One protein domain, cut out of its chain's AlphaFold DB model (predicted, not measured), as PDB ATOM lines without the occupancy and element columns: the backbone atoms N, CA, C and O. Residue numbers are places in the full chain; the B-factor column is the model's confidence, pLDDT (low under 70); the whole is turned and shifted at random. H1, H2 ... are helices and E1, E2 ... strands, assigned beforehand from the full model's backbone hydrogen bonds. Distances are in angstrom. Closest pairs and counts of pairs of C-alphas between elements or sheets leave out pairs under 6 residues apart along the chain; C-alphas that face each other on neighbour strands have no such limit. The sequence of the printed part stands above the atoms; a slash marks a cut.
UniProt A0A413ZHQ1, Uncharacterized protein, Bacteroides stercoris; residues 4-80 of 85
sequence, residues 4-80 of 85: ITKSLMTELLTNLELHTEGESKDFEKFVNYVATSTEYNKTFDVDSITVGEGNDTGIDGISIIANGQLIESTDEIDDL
ATOM      1  N   ILE A   4     104.814  11.286  -1.895       96.62
ATOM      2  CA  ILE A   4     104.478  12.509  -1.160       96.62
ATOM      3  C   ILE A   4     103.219  13.119  -1.764       96.62
ATOM      4  O   ILE A   4     102.242  13.305  -1.044       96.62
ATOM      5  N   THR A   5     103.188  13.328  -3.084       95.25
ATOM      6  CA  THR A   5     101.997  13.863  -3.767       95.25
ATOM      7  C   THR A   5     100.775  12.980  -3.543       95.25
ATOM      8  O   THR A   5      99.696  13.488  -3.259       95.25
ATOM      9  N   LYS A   6     100.944  11.652  -3.569       96.12
ATOM     10  CA  LYS A   6      99.843  10.722  -3.291       96.12
ATOM     11  C   LYS A   6      99.313  10.826  -1.854       96.12
ATOM     12  O   LYS A   6      98.106  10.701  -1.653       96.12
ATOM     13  N   SER A   7     100.186  11.063  -0.868       97.25
ATOM     14  CA  SER A   7      99.773  11.294   0.527       97.25
ATOM     15  C   SER A   7      98.959  12.578   0.638       97.25
ATOM     16  O   SER A   7      97.845  12.539   1.142       97.25
ATOM     17  N   LEU A   8      99.473  13.679   0.078       97.00
ATOM     18  CA  LEU A   8      98.811  14.988   0.106       97.00
ATOM     19  C   LEU A   8      97.446  14.964  -0.587       97.00
ATOM     20  O   LEU A   8      96.487  15.517  -0.063       97.00
ATOM     21  N   MET A   9      97.343  14.283  -1.731       96.88
ATOM     22  CA  MET A   9      96.074  14.078  -2.429       96.88
ATOM     23  C   MET A   9      95.076  13.313  -1.552       96.88
ATOM     24  O   MET A   9      93.950  13.762  -1.368       96.88
ATOM     25  N   THR A  10      95.490  12.189  -0.960       96.44
ATOM     26  CA  THR A  10      94.617  11.378  -0.089       96.44
ATOM     27  C   THR A  10      94.167  12.152   1.154       96.44
ATOM     28  O   THR A  10      93.007  12.070   1.560       96.44
ATOM     29  N   GLU A  11      95.080  12.913   1.760       97.25
ATOM     30  CA  GLU A  11      94.791  13.786   2.899       97.25
ATOM     31  C   GLU A  11      93.796  14.883   2.514       97.25
ATOM     32  O   GLU A  11      92.840  15.110   3.254       97.25
ATOM     33  N   LEU A  12      93.962  15.514   1.346       96.12
ATOM     34  CA  LEU A  12      93.023  16.515   0.844       96.12
ATOM     35  C   LEU A  12      91.621  15.923   0.666       96.12
ATOM     36  O   LEU A  12      90.671  16.487   1.197       96.12
ATOM     37  N   LEU A  13      91.494  14.786  -0.027       96.25
ATOM     38  CA  LEU A  13      90.194  14.134  -0.225       96.25
ATOM     39  C   LEU A  13      89.522  13.811   1.111       96.25
ATOM     40  O   LEU A  13      88.334  14.056   1.278       96.25
ATOM     41  N   THR A  14      90.295  13.323   2.084       96.69
ATOM     42  CA  THR A  14      89.785  13.026   3.430       96.69
ATOM     43  C   THR A  14      89.300  14.292   4.139       96.69
ATOM     44  O   THR A  14      88.235  14.277   4.747       96.69
ATOM     45  N   ASN A  15      90.056  15.392   4.054       95.06
ATOM     46  CA  ASN A  15      89.713  16.662   4.700       95.06
ATOM     47  C   ASN A  15      88.488  17.342   4.077       95.06
ATOM     48  O   ASN A  15      87.755  18.026   4.784       95.06
ATOM     49  N   LEU A  16      88.292  17.173   2.768       94.44
ATOM     50  CA  LEU A  16      87.134  17.685   2.034       94.44
ATOM     51  C   LEU A  16      85.950  16.701   2.033       94.44
ATOM     52  O   LEU A  16      84.944  16.974   1.390       94.44
ATOM     53  N   GLU A  17      86.072  15.565   2.729       95.50
ATOM     54  CA  GLU A  17      85.067  14.491   2.778       95.50
ATOM     55  C   GLU A  17      84.666  13.948   1.390       95.50
ATOM     56  O   GLU A  17      83.557  13.459   1.185       95.50
ATOM     57  N   LEU A  18      85.595  13.990   0.433       93.50
ATOM     58  CA  LEU A  18      85.383  13.534  -0.935       93.50
ATOM     59  C   LEU A  18      85.616  12.029  -1.057       93.50
ATOM     60  O   LEU A  18      86.567  11.458  -0.512       93.50
ATOM     61  N   HIS A  19      84.761  11.377  -1.837       93.12
ATOM     62  CA  HIS A  19      84.964   9.992  -2.233       93.12
ATOM     63  C   HIS A  19      85.914   9.917  -3.429       93.12
ATOM     64  O   HIS A  19      85.870  10.756  -4.320       93.12
ATOM     65  N   THR A  20      86.770   8.893  -3.443       93.31
ATOM     66  CA  THR A  20      87.654   8.635  -4.585       93.31
ATOM     67  C   THR A  20      86.840   8.281  -5.826       93.31
ATOM     68  O   THR A  20      85.949   7.427  -5.775       93.31
ATOM     69  N   GLU A  21      87.187   8.898  -6.949       91.75
ATOM     70  CA  GLU A  21      86.613   8.615  -8.273       91.75
ATOM     71  C   GLU A  21      87.649   7.980  -9.216       91.75
ATOM     72  O   GLU A  21      87.423   7.794 -10.412       91.75
ATOM     73  N   GLY A  22      88.793   7.592  -8.651       92.44
ATOM     74  CA  GLY A  22      89.941   7.049  -9.360       92.44
ATOM     75  C   GLY A  22      91.103   8.034  -9.393       92.44
ATOM     76  O   GLY A  22      90.929   9.246  -9.409       92.44
ATOM     77  N   GLU A  23      92.322   7.494  -9.453       92.38
ATOM     78  CA  GLU A  23      93.555   8.267  -9.242       92.38
ATOM     79  C   GLU A  23      93.723   9.461 -10.201       92.38
ATOM     80  O   GLU A  23      94.324  10.454  -9.806       92.38
ATOM     81  N   SER A  24      93.193   9.392 -11.429       91.31
ATOM     82  CA  SER A  24      93.220  10.532 -12.365       91.31
ATOM     83  C   SER A  24      92.320  11.669 -11.890       91.31
ATOM     84  O   SER A  24      92.791  12.788 -11.732       91.31
ATOM     85  N   LYS A  25      91.050  11.368 -11.589       91.81
ATOM     86  CA  LYS A  25      90.054  12.358 -11.158       91.81
ATOM     87  C   LYS A  25      90.391  12.960  -9.806       91.81
ATOM     88  O   LYS A  25      90.333  14.172  -9.627       91.81
ATOM     89  N   ASP A  26      90.857  12.123  -8.892       94.69
ATOM     90  CA  ASP A  26      91.355  12.554  -7.591       94.69
ATOM     91  C   ASP A  26      92.532  13.534  -7.733       94.69
ATOM     92  O   ASP A  26      92.633  14.514  -6.990       94.69
ATOM     93  N   PHE A  27      93.419  13.288  -8.702       94.25
ATOM     94  CA  PHE A  27      94.549  14.169  -8.976       94.25
ATOM     95  C   PHE A  27      94.123  15.481  -9.647       94.25
ATOM     96  O   PHE A  27      94.641  16.532  -9.273       94.25
ATOM     97  N   GLU A  28      93.167  15.440 -10.578       93.75
ATOM     98  CA  GLU A  28      92.564  16.630 -11.197       93.75
ATOM     99  C   GLU A  28      91.980  17.556 -10.116       93.75
ATOM    100  O   GLU A  28      92.402  18.709  -9.995       93.75
ATOM    101  N   LYS A  29      91.127  17.025  -9.227       95.12
ATOM    102  CA  LYS A  29      90.567  17.780  -8.090       95.12
ATOM    103  C   LYS A  29      91.654  18.340  -7.176       95.12
ATOM    104  O   LYS A  29      91.592  19.499  -6.768       95.12
ATOM    105  N   PHE A  30      92.681  17.548  -6.867       95.94
ATOM    106  CA  PHE A  30      93.799  18.003  -6.041       95.94
ATOM    107  C   PHE A  30      94.522  19.209  -6.653       95.94
ATOM    108  O   PHE A  30      94.770  20.193  -5.954       95.94
ATOM    109  N   VAL A  31      94.832  19.163  -7.949       94.94
ATOM    110  CA  VAL A  31      95.497  20.275  -8.642       94.94
ATOM    111  C   VAL A  31      94.586  21.503  -8.702       94.94
ATOM    112  O   VAL A  31      95.051  22.602  -8.389       94.94
ATOM    113  N   ASN A  32      93.301  21.327  -9.015       95.50
ATOM    114  CA  ASN A  32      92.316  22.413  -9.061       95.50
ATOM    115  C   ASN A  32      92.189  23.129  -7.710       95.50
ATOM    116  O   ASN A  32      92.222  24.365  -7.643       95.50
ATOM    117  N   TYR A  33      92.119  22.362  -6.619       96.38
ATOM    118  CA  TYR A  33      92.071  22.904  -5.265       96.38
ATOM    119  C   TYR A  33      93.346  23.673  -4.911       96.38
ATOM    120  O   TYR A  33      93.271  24.799  -4.421       96.38
ATOM    121  N   VAL A  34      94.528  23.099  -5.159       95.38
ATOM    122  CA  VAL A  34      95.815  23.748  -4.844       95.38
ATOM    123  C   VAL A  34      95.993  25.042  -5.641       95.38
ATOM    124  O   VAL A  34      96.373  26.067  -5.070       95.38
ATOM    125  N   ALA A  35      95.686  25.024  -6.939       95.12
ATOM    126  CA  ALA A  35      95.774  26.206  -7.790       95.12
ATOM    127  C   ALA A  35      94.841  27.326  -7.301       95.12
ATOM    128  O   ALA A  35      95.268  28.471  -7.163       95.12
ATOM    129  N   THR A  36      93.594  26.990  -6.967       96.19
ATOM    130  CA  THR A  36      92.585  27.976  -6.553       96.19
ATOM    131  C   THR A  36      92.835  28.502  -5.146       96.19
ATOM    132  O   THR A  36      92.802  29.710  -4.929       96.19
ATOM    133  N   SER A  37      93.160  27.626  -4.192       95.25
ATOM    134  CA  SER A  37      93.407  28.002  -2.790       95.25
ATOM    135  C   SER A  37      94.632  28.903  -2.595       95.25
ATOM    136  O   SER A  37      94.730  29.595  -1.581       95.25
ATOM    137  N   THR A  38      95.546  28.937  -3.569       92.94
ATOM    138  CA  THR A  38      96.685  29.866  -3.567       92.94
ATOM    139  C   THR A  38      96.230  31.321  -3.744       92.94
ATOM    140  O   THR A  38      96.794  32.217  -3.119       92.94
ATOM    141  N   GLU A  39      95.178  31.554  -4.535       94.31
ATOM    142  CA  GLU A  39      94.647  32.890  -4.851       94.31
ATOM    143  C   GLU A  39      93.344  33.217  -4.094       94.31
ATOM    144  O   GLU A  39      92.978  34.384  -3.932       94.31
ATOM    145  N   TYR A  40      92.641  32.198  -3.593       96.06
ATOM    146  CA  TYR A  40      91.360  32.312  -2.901       96.06
ATOM    147  C   TYR A  40      91.420  31.666  -1.512       96.06
ATOM    148  O   TYR A  40      91.442  30.450  -1.359       96.06
ATOM    149  N   ASN A  41      91.425  32.502  -0.472       92.44
ATOM    150  CA  ASN A  41      91.637  32.081   0.918       92.44
ATOM    151  C   ASN A  41      90.354  31.727   1.694       92.44
ATOM    152  O   ASN A  41      90.402  31.587   2.919       92.44
ATOM    153  N   LYS A  42      89.209  31.625   1.012       92.94
ATOM    154  CA  LYS A  42      87.934  31.209   1.614       92.94
ATOM    155  C   LYS A  42      87.640  29.758   1.246       92.94
ATOM    156  O   LYS A  42      88.267  29.200   0.354       92.94
ATOM    157  N   THR A  43      86.673  29.157   1.927       92.19
ATOM    158  CA  THR A  43      86.163  27.831   1.568       92.19
ATOM    159  C   THR A  43      85.417  27.892   0.236       92.19
ATOM    160  O   THR A  43      84.679  28.845  -0.013       92.19
ATOM    161  N   PHE A  44      85.608  26.873  -0.591       93.88
ATOM    162  CA  PHE A  44      84.893  26.641  -1.842       93.88
ATOM    163  C   PHE A  44      84.746  25.137  -2.057       93.88
ATOM    164  O   PHE A  44      85.474  24.349  -1.443       93.88
ATOM    165  N   ASP A  45      83.809  24.760  -2.919       92.94
ATOM    166  CA  ASP A  45      83.675  23.387  -3.382       92.94
ATOM    167  C   ASP A  45      84.655  23.138  -4.537       92.94
ATOM    168  O   ASP A  45      84.694  23.887  -5.510       92.94
ATOM    169  N   VAL A  46      85.481  22.097  -4.442       93.88
ATOM    170  CA  VAL A  46      86.395  21.745  -5.538       93.88
ATOM    171  C   VAL A  46      85.632  21.210  -6.750       93.88
ATOM    172  O   VAL A  46      86.110  21.332  -7.880       93.88
ATOM    173  N   ASP A  47      84.444  20.648  -6.534       91.06
ATOM    174  CA  ASP A  47      83.611  20.125  -7.610       91.06
ATOM    175  C   ASP A  47      83.010  21.264  -8.449       91.06
ATOM    176  O   ASP A  47      82.782  21.068  -9.640       91.06
ATOM    177  N   SER A  48      82.847  22.479  -7.899       91.12
ATOM    178  CA  SER A  48      82.335  23.634  -8.662       91.12
ATOM    179  C   SER A  48      83.342  24.190  -9.675       91.12
ATOM    180  O   SER A  48      82.952  24.780 -10.681       91.12
ATOM    181  N   ILE A  49      84.637  23.960  -9.444       92.88
ATOM    182  CA  ILE A  49      85.733  24.425 -10.309       92.88
ATOM    183  C   ILE A  49      86.348  23.310 -11.157       92.88
ATOM    184  O   ILE A  49      87.247  23.561 -11.960       92.88
ATOM    185  N   THR A  50      85.914  22.067 -10.964       92.38
ATOM    186  CA  THR A  50      86.408  20.915 -11.717       92.38
ATOM    187  C   THR A  50      85.514  20.713 -12.928       92.38
ATOM    188  O   THR A  50      84.359  20.313 -12.810       92.38
ATOM    189  N   VAL A  51      86.051  21.010 -14.108       84.12
ATOM    190  CA  VAL A  51      85.375  20.784 -15.389       84.12
ATOM    191  C   VAL A  51      86.071  19.591 -16.013       84.12
ATOM    192  O   VAL A  51      87.252  19.667 -16.306       84.12
ATOM    193  N   GLY A  52      85.415  18.439 -16.064       67.75
ATOM    194  CA  GLY A  52      86.099  17.234 -16.516       67.75
ATOM    195  C   GLY A  52      85.213  16.003 -16.603       67.75
ATOM    196  O   GLY A  52      85.377  15.073 -15.815       67.75
ATOM    197  N   GLU A  53      84.367  15.921 -17.620       67.56
ATOM    198  CA  GLU A  53      83.960  14.662 -18.244       67.56
ATOM    199  C   GLU A  53      84.528  14.571 -19.675       67.56
ATOM    200  O   GLU A  53      85.150  15.499 -20.184       67.56
ATOM    201  N   GLY A  54      84.417  13.408 -20.327       61.47
ATOM    202  CA  GLY A  54      85.209  13.013 -21.509       61.47
ATOM    203  C   GLY A  54      85.143  13.881 -22.786       61.47
ATOM    204  O   GLY A  54      85.629  13.422 -23.817       61.47
ATOM    205  N   ASN A  55      84.571  15.089 -22.756       64.44
ATOM    206  CA  ASN A  55      84.433  16.021 -23.883       64.44
ATOM    207  C   ASN A  55      84.988  17.442 -23.626       64.44
ATOM    208  O   ASN A  55      84.767  18.337 -24.442       64.44
ATOM    209  N   ASP A  56      85.775  17.658 -22.572       64.88
ATOM    210  CA  ASP A  56      86.076  19.017 -22.078       64.88
ATOM    211  C   ASP A  56      87.322  19.659 -22.709       64.88
ATOM    212  O   ASP A  56      87.961  20.554 -22.161       64.88
ATOM    213  N   THR A  57      87.688  19.211 -23.916       75.50
ATOM    214  CA  THR A  57      88.842  19.726 -24.684       75.50
ATOM    215  C   THR A  57      90.178  19.635 -23.916       75.50
ATOM    216  O   THR A  57      91.149  20.305 -24.259       75.50
ATOM    217  N   GLY A  58      90.256  18.763 -22.904       82.00
ATOM    218  CA  GLY A  58      91.449  18.571 -22.073       82.00
ATOM    219  C   GLY A  58      91.670  19.660 -21.020       82.00
ATOM    220  O   GLY A  58      92.802  19.839 -20.577       82.00
ATOM    221  N   ILE A  59      90.628  20.416 -20.668       87.12
ATOM    222  CA  ILE A  59      90.625  21.277 -19.485       87.12
ATOM    223  C   ILE A  59      90.027  20.454 -18.347       87.12
ATOM    224  O   ILE A  59      88.916  19.969 -18.508       87.12
ATOM    225  N   ASP A  60      90.764  20.324 -17.241       89.38
ATOM    226  CA  ASP A  60      90.345  19.548 -16.061       89.38
ATOM    227  C   ASP A  60      89.765  20.439 -14.937       89.38
ATOM    228  O   ASP A  60      89.240  19.949 -13.937       89.38
ATOM    229  N   GLY A  61      89.871  21.767 -15.070       91.06
ATOM    230  CA  GLY A  61      89.405  22.730 -14.072       91.06
ATOM    231  C   GLY A  61      89.451  24.186 -14.537       91.06
ATOM    232  O   GLY A  61      90.316  24.579 -15.323       91.06
ATOM    233  N   ILE A  62      88.519  24.998 -14.036       92.38
ATOM    234  CA  ILE A  62      88.462  26.447 -14.242       92.38
ATOM    235  C   ILE A  62      87.959  27.147 -12.977       92.38
ATOM    236  O   ILE A  62      86.927  26.793 -12.421       92.38
ATOM    237  N   SER A  63      88.670  28.199 -12.570       94.69
ATOM    238  CA  SER A  63      88.299  29.050 -11.436       94.69
ATOM    239  C   SER A  63      88.338  30.510 -11.864       94.69
ATOM    240  O   SER A  63      89.353  30.981 -12.382       94.69
ATOM    241  N   ILE A  64      87.247  31.242 -11.640       94.25
ATOM    242  CA  ILE A  64      87.147  32.672 -11.954       94.25
ATOM    243  C   ILE A  64      87.033  33.435 -10.640       94.25
ATOM    244  O   ILE A  64      86.064  33.264  -9.912       94.25
ATOM    245  N   ILE A  65      88.013  34.287 -10.335       93.88
ATOM    246  CA  ILE A  65      87.997  35.123  -9.130       93.88
ATOM    247  C   ILE A  65      87.835  36.584  -9.551       93.88
ATOM    248  O   ILE A  65      88.727  37.160 -10.175       93.88
ATOM    249  N   ALA A  66      86.713  37.198  -9.185       92.31
ATOM    250  CA  ALA A  66      86.415  38.598  -9.462       92.31
ATOM    251  C   ALA A  66      86.096  39.333  -8.155       92.31
ATOM    252  O   ALA A  66      85.329  38.853  -7.325       92.31
ATOM    253  N   ASN A  67      86.731  40.487  -7.930       90.56
ATOM    254  CA  ASN A  67      86.604  41.265  -6.688       90.56
ATOM    255  C   ASN A  67      86.787  40.433  -5.394       90.56
ATOM    256  O   ASN A  67      86.148  40.691  -4.375       90.56
ATOM    257  N   GLY A  68      87.673  39.429  -5.424       90.31
ATOM    258  CA  GLY A  68      87.942  38.556  -4.275       90.31
ATOM    259  C   GLY A  68      86.810  37.574  -3.940       90.31
ATOM    260  O   GLY A  68      86.749  37.078  -2.809       90.31
ATOM    261  N   GLN A  69      85.905  37.319  -4.885       91.75
ATOM    262  CA  GLN A  69      84.901  36.257  -4.835       91.75
ATOM    263  C   GLN A  69      85.187  35.240  -5.937       91.75
ATOM    264  O   GLN A  69      85.511  35.633  -7.057       91.75
ATOM    265  N   LEU A  70      85.097  33.955  -5.597       94.56
ATOM    266  CA  LEU A  70      85.055  32.885  -6.587       94.56
ATOM    267  C   LEU A  70      83.664  32.907  -7.222       94.56
ATOM    268  O   LEU A  70      82.678  32.975  -6.497       94.56
ATOM    269  N   ILE A  71      83.617  32.918  -8.548       94.06
ATOM    270  CA  ILE A  71      82.390  33.039  -9.330       94.06
ATOM    271  C   ILE A  71      81.964  31.650  -9.777       94.06
ATOM    272  O   ILE A  71      82.692  31.002 -10.531       94.06
ATOM    273  N   GLU A  72      80.789  31.216  -9.330       89.25
ATOM    274  CA  GLU A  72      80.234  29.892  -9.646       89.25
ATOM    275  C   GLU A  72      79.145  29.964 -10.726       89.25
ATOM    276  O   GLU A  72      78.857  28.978 -11.406       89.25
ATOM    277  N   SER A  73      78.573  31.149 -10.946       88.62
ATOM    278  CA  SER A  73      77.567  31.396 -11.976       88.62
ATOM    279  C   SER A  73      77.739  32.763 -12.638       88.62
ATOM    280  O   SER A  73      78.315  33.692 -12.076       88.62
ATOM    281  N   THR A  74      77.228  32.913 -13.862       88.88
ATOM    282  CA  THR A  74      77.284  34.199 -14.575       88.88
ATOM    283  C   THR A  74      76.493  35.298 -13.876       88.88
ATOM    284  O   THR A  74      76.861  36.461 -13.990       88.88
ATOM    285  N   ASP A  75      75.442  34.932 -13.142       89.06
ATOM    286  CA  ASP A  75      74.542  35.877 -12.481       89.06
ATOM    287  C   ASP A  75      75.229  36.567 -11.289       89.06
ATOM    288  O   ASP A  75      74.999  37.747 -11.032       89.06
ATOM    289  N   GLU A  76      76.159  35.882 -10.614       88.62
ATOM    290  CA  GLU A  76      76.936  36.452  -9.502       88.62
ATOM    291  C   GLU A  76      77.790  37.653  -9.916       88.62
ATOM    292  O   GLU A  76      78.092  38.506  -9.083       88.62
ATOM    293  N   ILE A  77      78.173  37.746 -11.194       87.88
ATOM    294  CA  ILE A  77      78.947  38.878 -11.714       87.88
ATOM    295  C   ILE A  77      78.145  40.177 -11.629       87.88
ATOM    296  O   ILE A  77      78.719  41.219 -11.301       87.88
ATOM    297  N   ASP A  78      76.841  40.127 -11.903       87.25
ATOM    298  CA  ASP A  78      75.976  41.311 -11.893       87.25
ATOM    299  C   ASP A  78      75.763  41.849 -10.470       87.25
ATOM    300  O   ASP A  78      75.593  43.057 -10.275       87.25
ATOM    301  N   ASP A  79      75.853  40.966  -9.473       85.62
ATOM    302  CA  ASP A  79      75.756  41.300  -8.052       85.62
ATOM    303  C   ASP A  79      77.069  41.857  -7.472       85.62
ATOM    304  O   ASP A  79      77.089  42.391  -6.353       85.62
ATOM    305  N   LEU A  80      78.183  41.783  -8.214       86.12
ATOM    306  CA  LEU A  80      79.447  42.338  -7.747       86.12
ATOM    307  C   LEU A  80      79.384  43.871  -7.705       86.12
ATOM    308  O   LEU A  80      78.980  44.526  -8.671       86.12
TER     309      LEU A  80
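Overview. This is residues 4 to 80 of the 85 residues of an uncharacterized protein of Bacteroides stercoris (UniProt A0A413ZHQ1). A long helix, H2, is crossed by H1 over residues 26 to 30 and has the short helix H3 packed on it at residues 29 to 33. A small strand hairpin, E1 and E2, and the short helix H4 make the other end of the long axis from H1, and a long loop, residues 50 to 63, swings away from the helices near Gly 54 before it returns to E1. The printed part has 77 residues, with four named helices and two named strands in the order H1, H2, H3, E1, E2, H4, and the sheet is E1 - E2, antiparallel. The class is mostly helix; the whole is compact, with a radius of gyration of the C-alphas of 13.2 A and spans of 40 by 29 by 18 A.

Arrangement. The sheet holds E1, residues 64 to 66, and E2, residues 69 to 71, an antiparallel hairpin whose directions stand at 136 degrees. N 66 and O 69 are within hydrogen-bond range at 2.9 A, and N 71 and O 64 at 2.8 A. H4, residues 75 to 78, comes closest to E2 at the C-alphas of Ile 77 and Ile 71, 7.2 A apart. H2, residues 23 to 39, is only just apart from E1, the closest C-alphas being 8.2 A apart. H3, residues 46 to 49, touches H2, and the closest C-alphas are those of Val 46 and Tyr 33, 5.8 A apart. H1, residues 4 to 15, touches H2 with residues 9 to 13 alone; the closest C-alphas, of Met 9 and Phe 30, are 5.8 A apart, and the lines stand about perpendicular at 80 degrees. H1 and H3 are apart. In H1 every O i to N i+4 pair is within hydrogen-bond range, in H2 12 of 13 are, and H3 and H4 are too short for such a pair.

Along the chain. E1 measures 6.5 A from first to last C-alpha and E2 6.1 A. H2 is the longest helix, 25.0 A from C-alpha 23 at (93.555, 8.267, -9.242) to C-alpha 39 at (94.647, 32.890, -4.851). H1 begins with C-alpha 4 at (104.478, 12.509, -1.160) and measures 16.4 A. H3 measures 5.5 A. H4 measures 5.7 A and ends with C-alpha 78 at (75.976, 41.311, -11.893).

Size, cuts and confidence. The two C-alphas farthest apart are those of Ile 4 and Asp 78, 41.9 A. The printed part has no cut. The link from H3 to E1 is long, with 14 residues, and those from E1 to E2 and from E2 to H4 are tight. The mean pLDDT of the printed part is 90.8, and residues 52 to 56 are under 70.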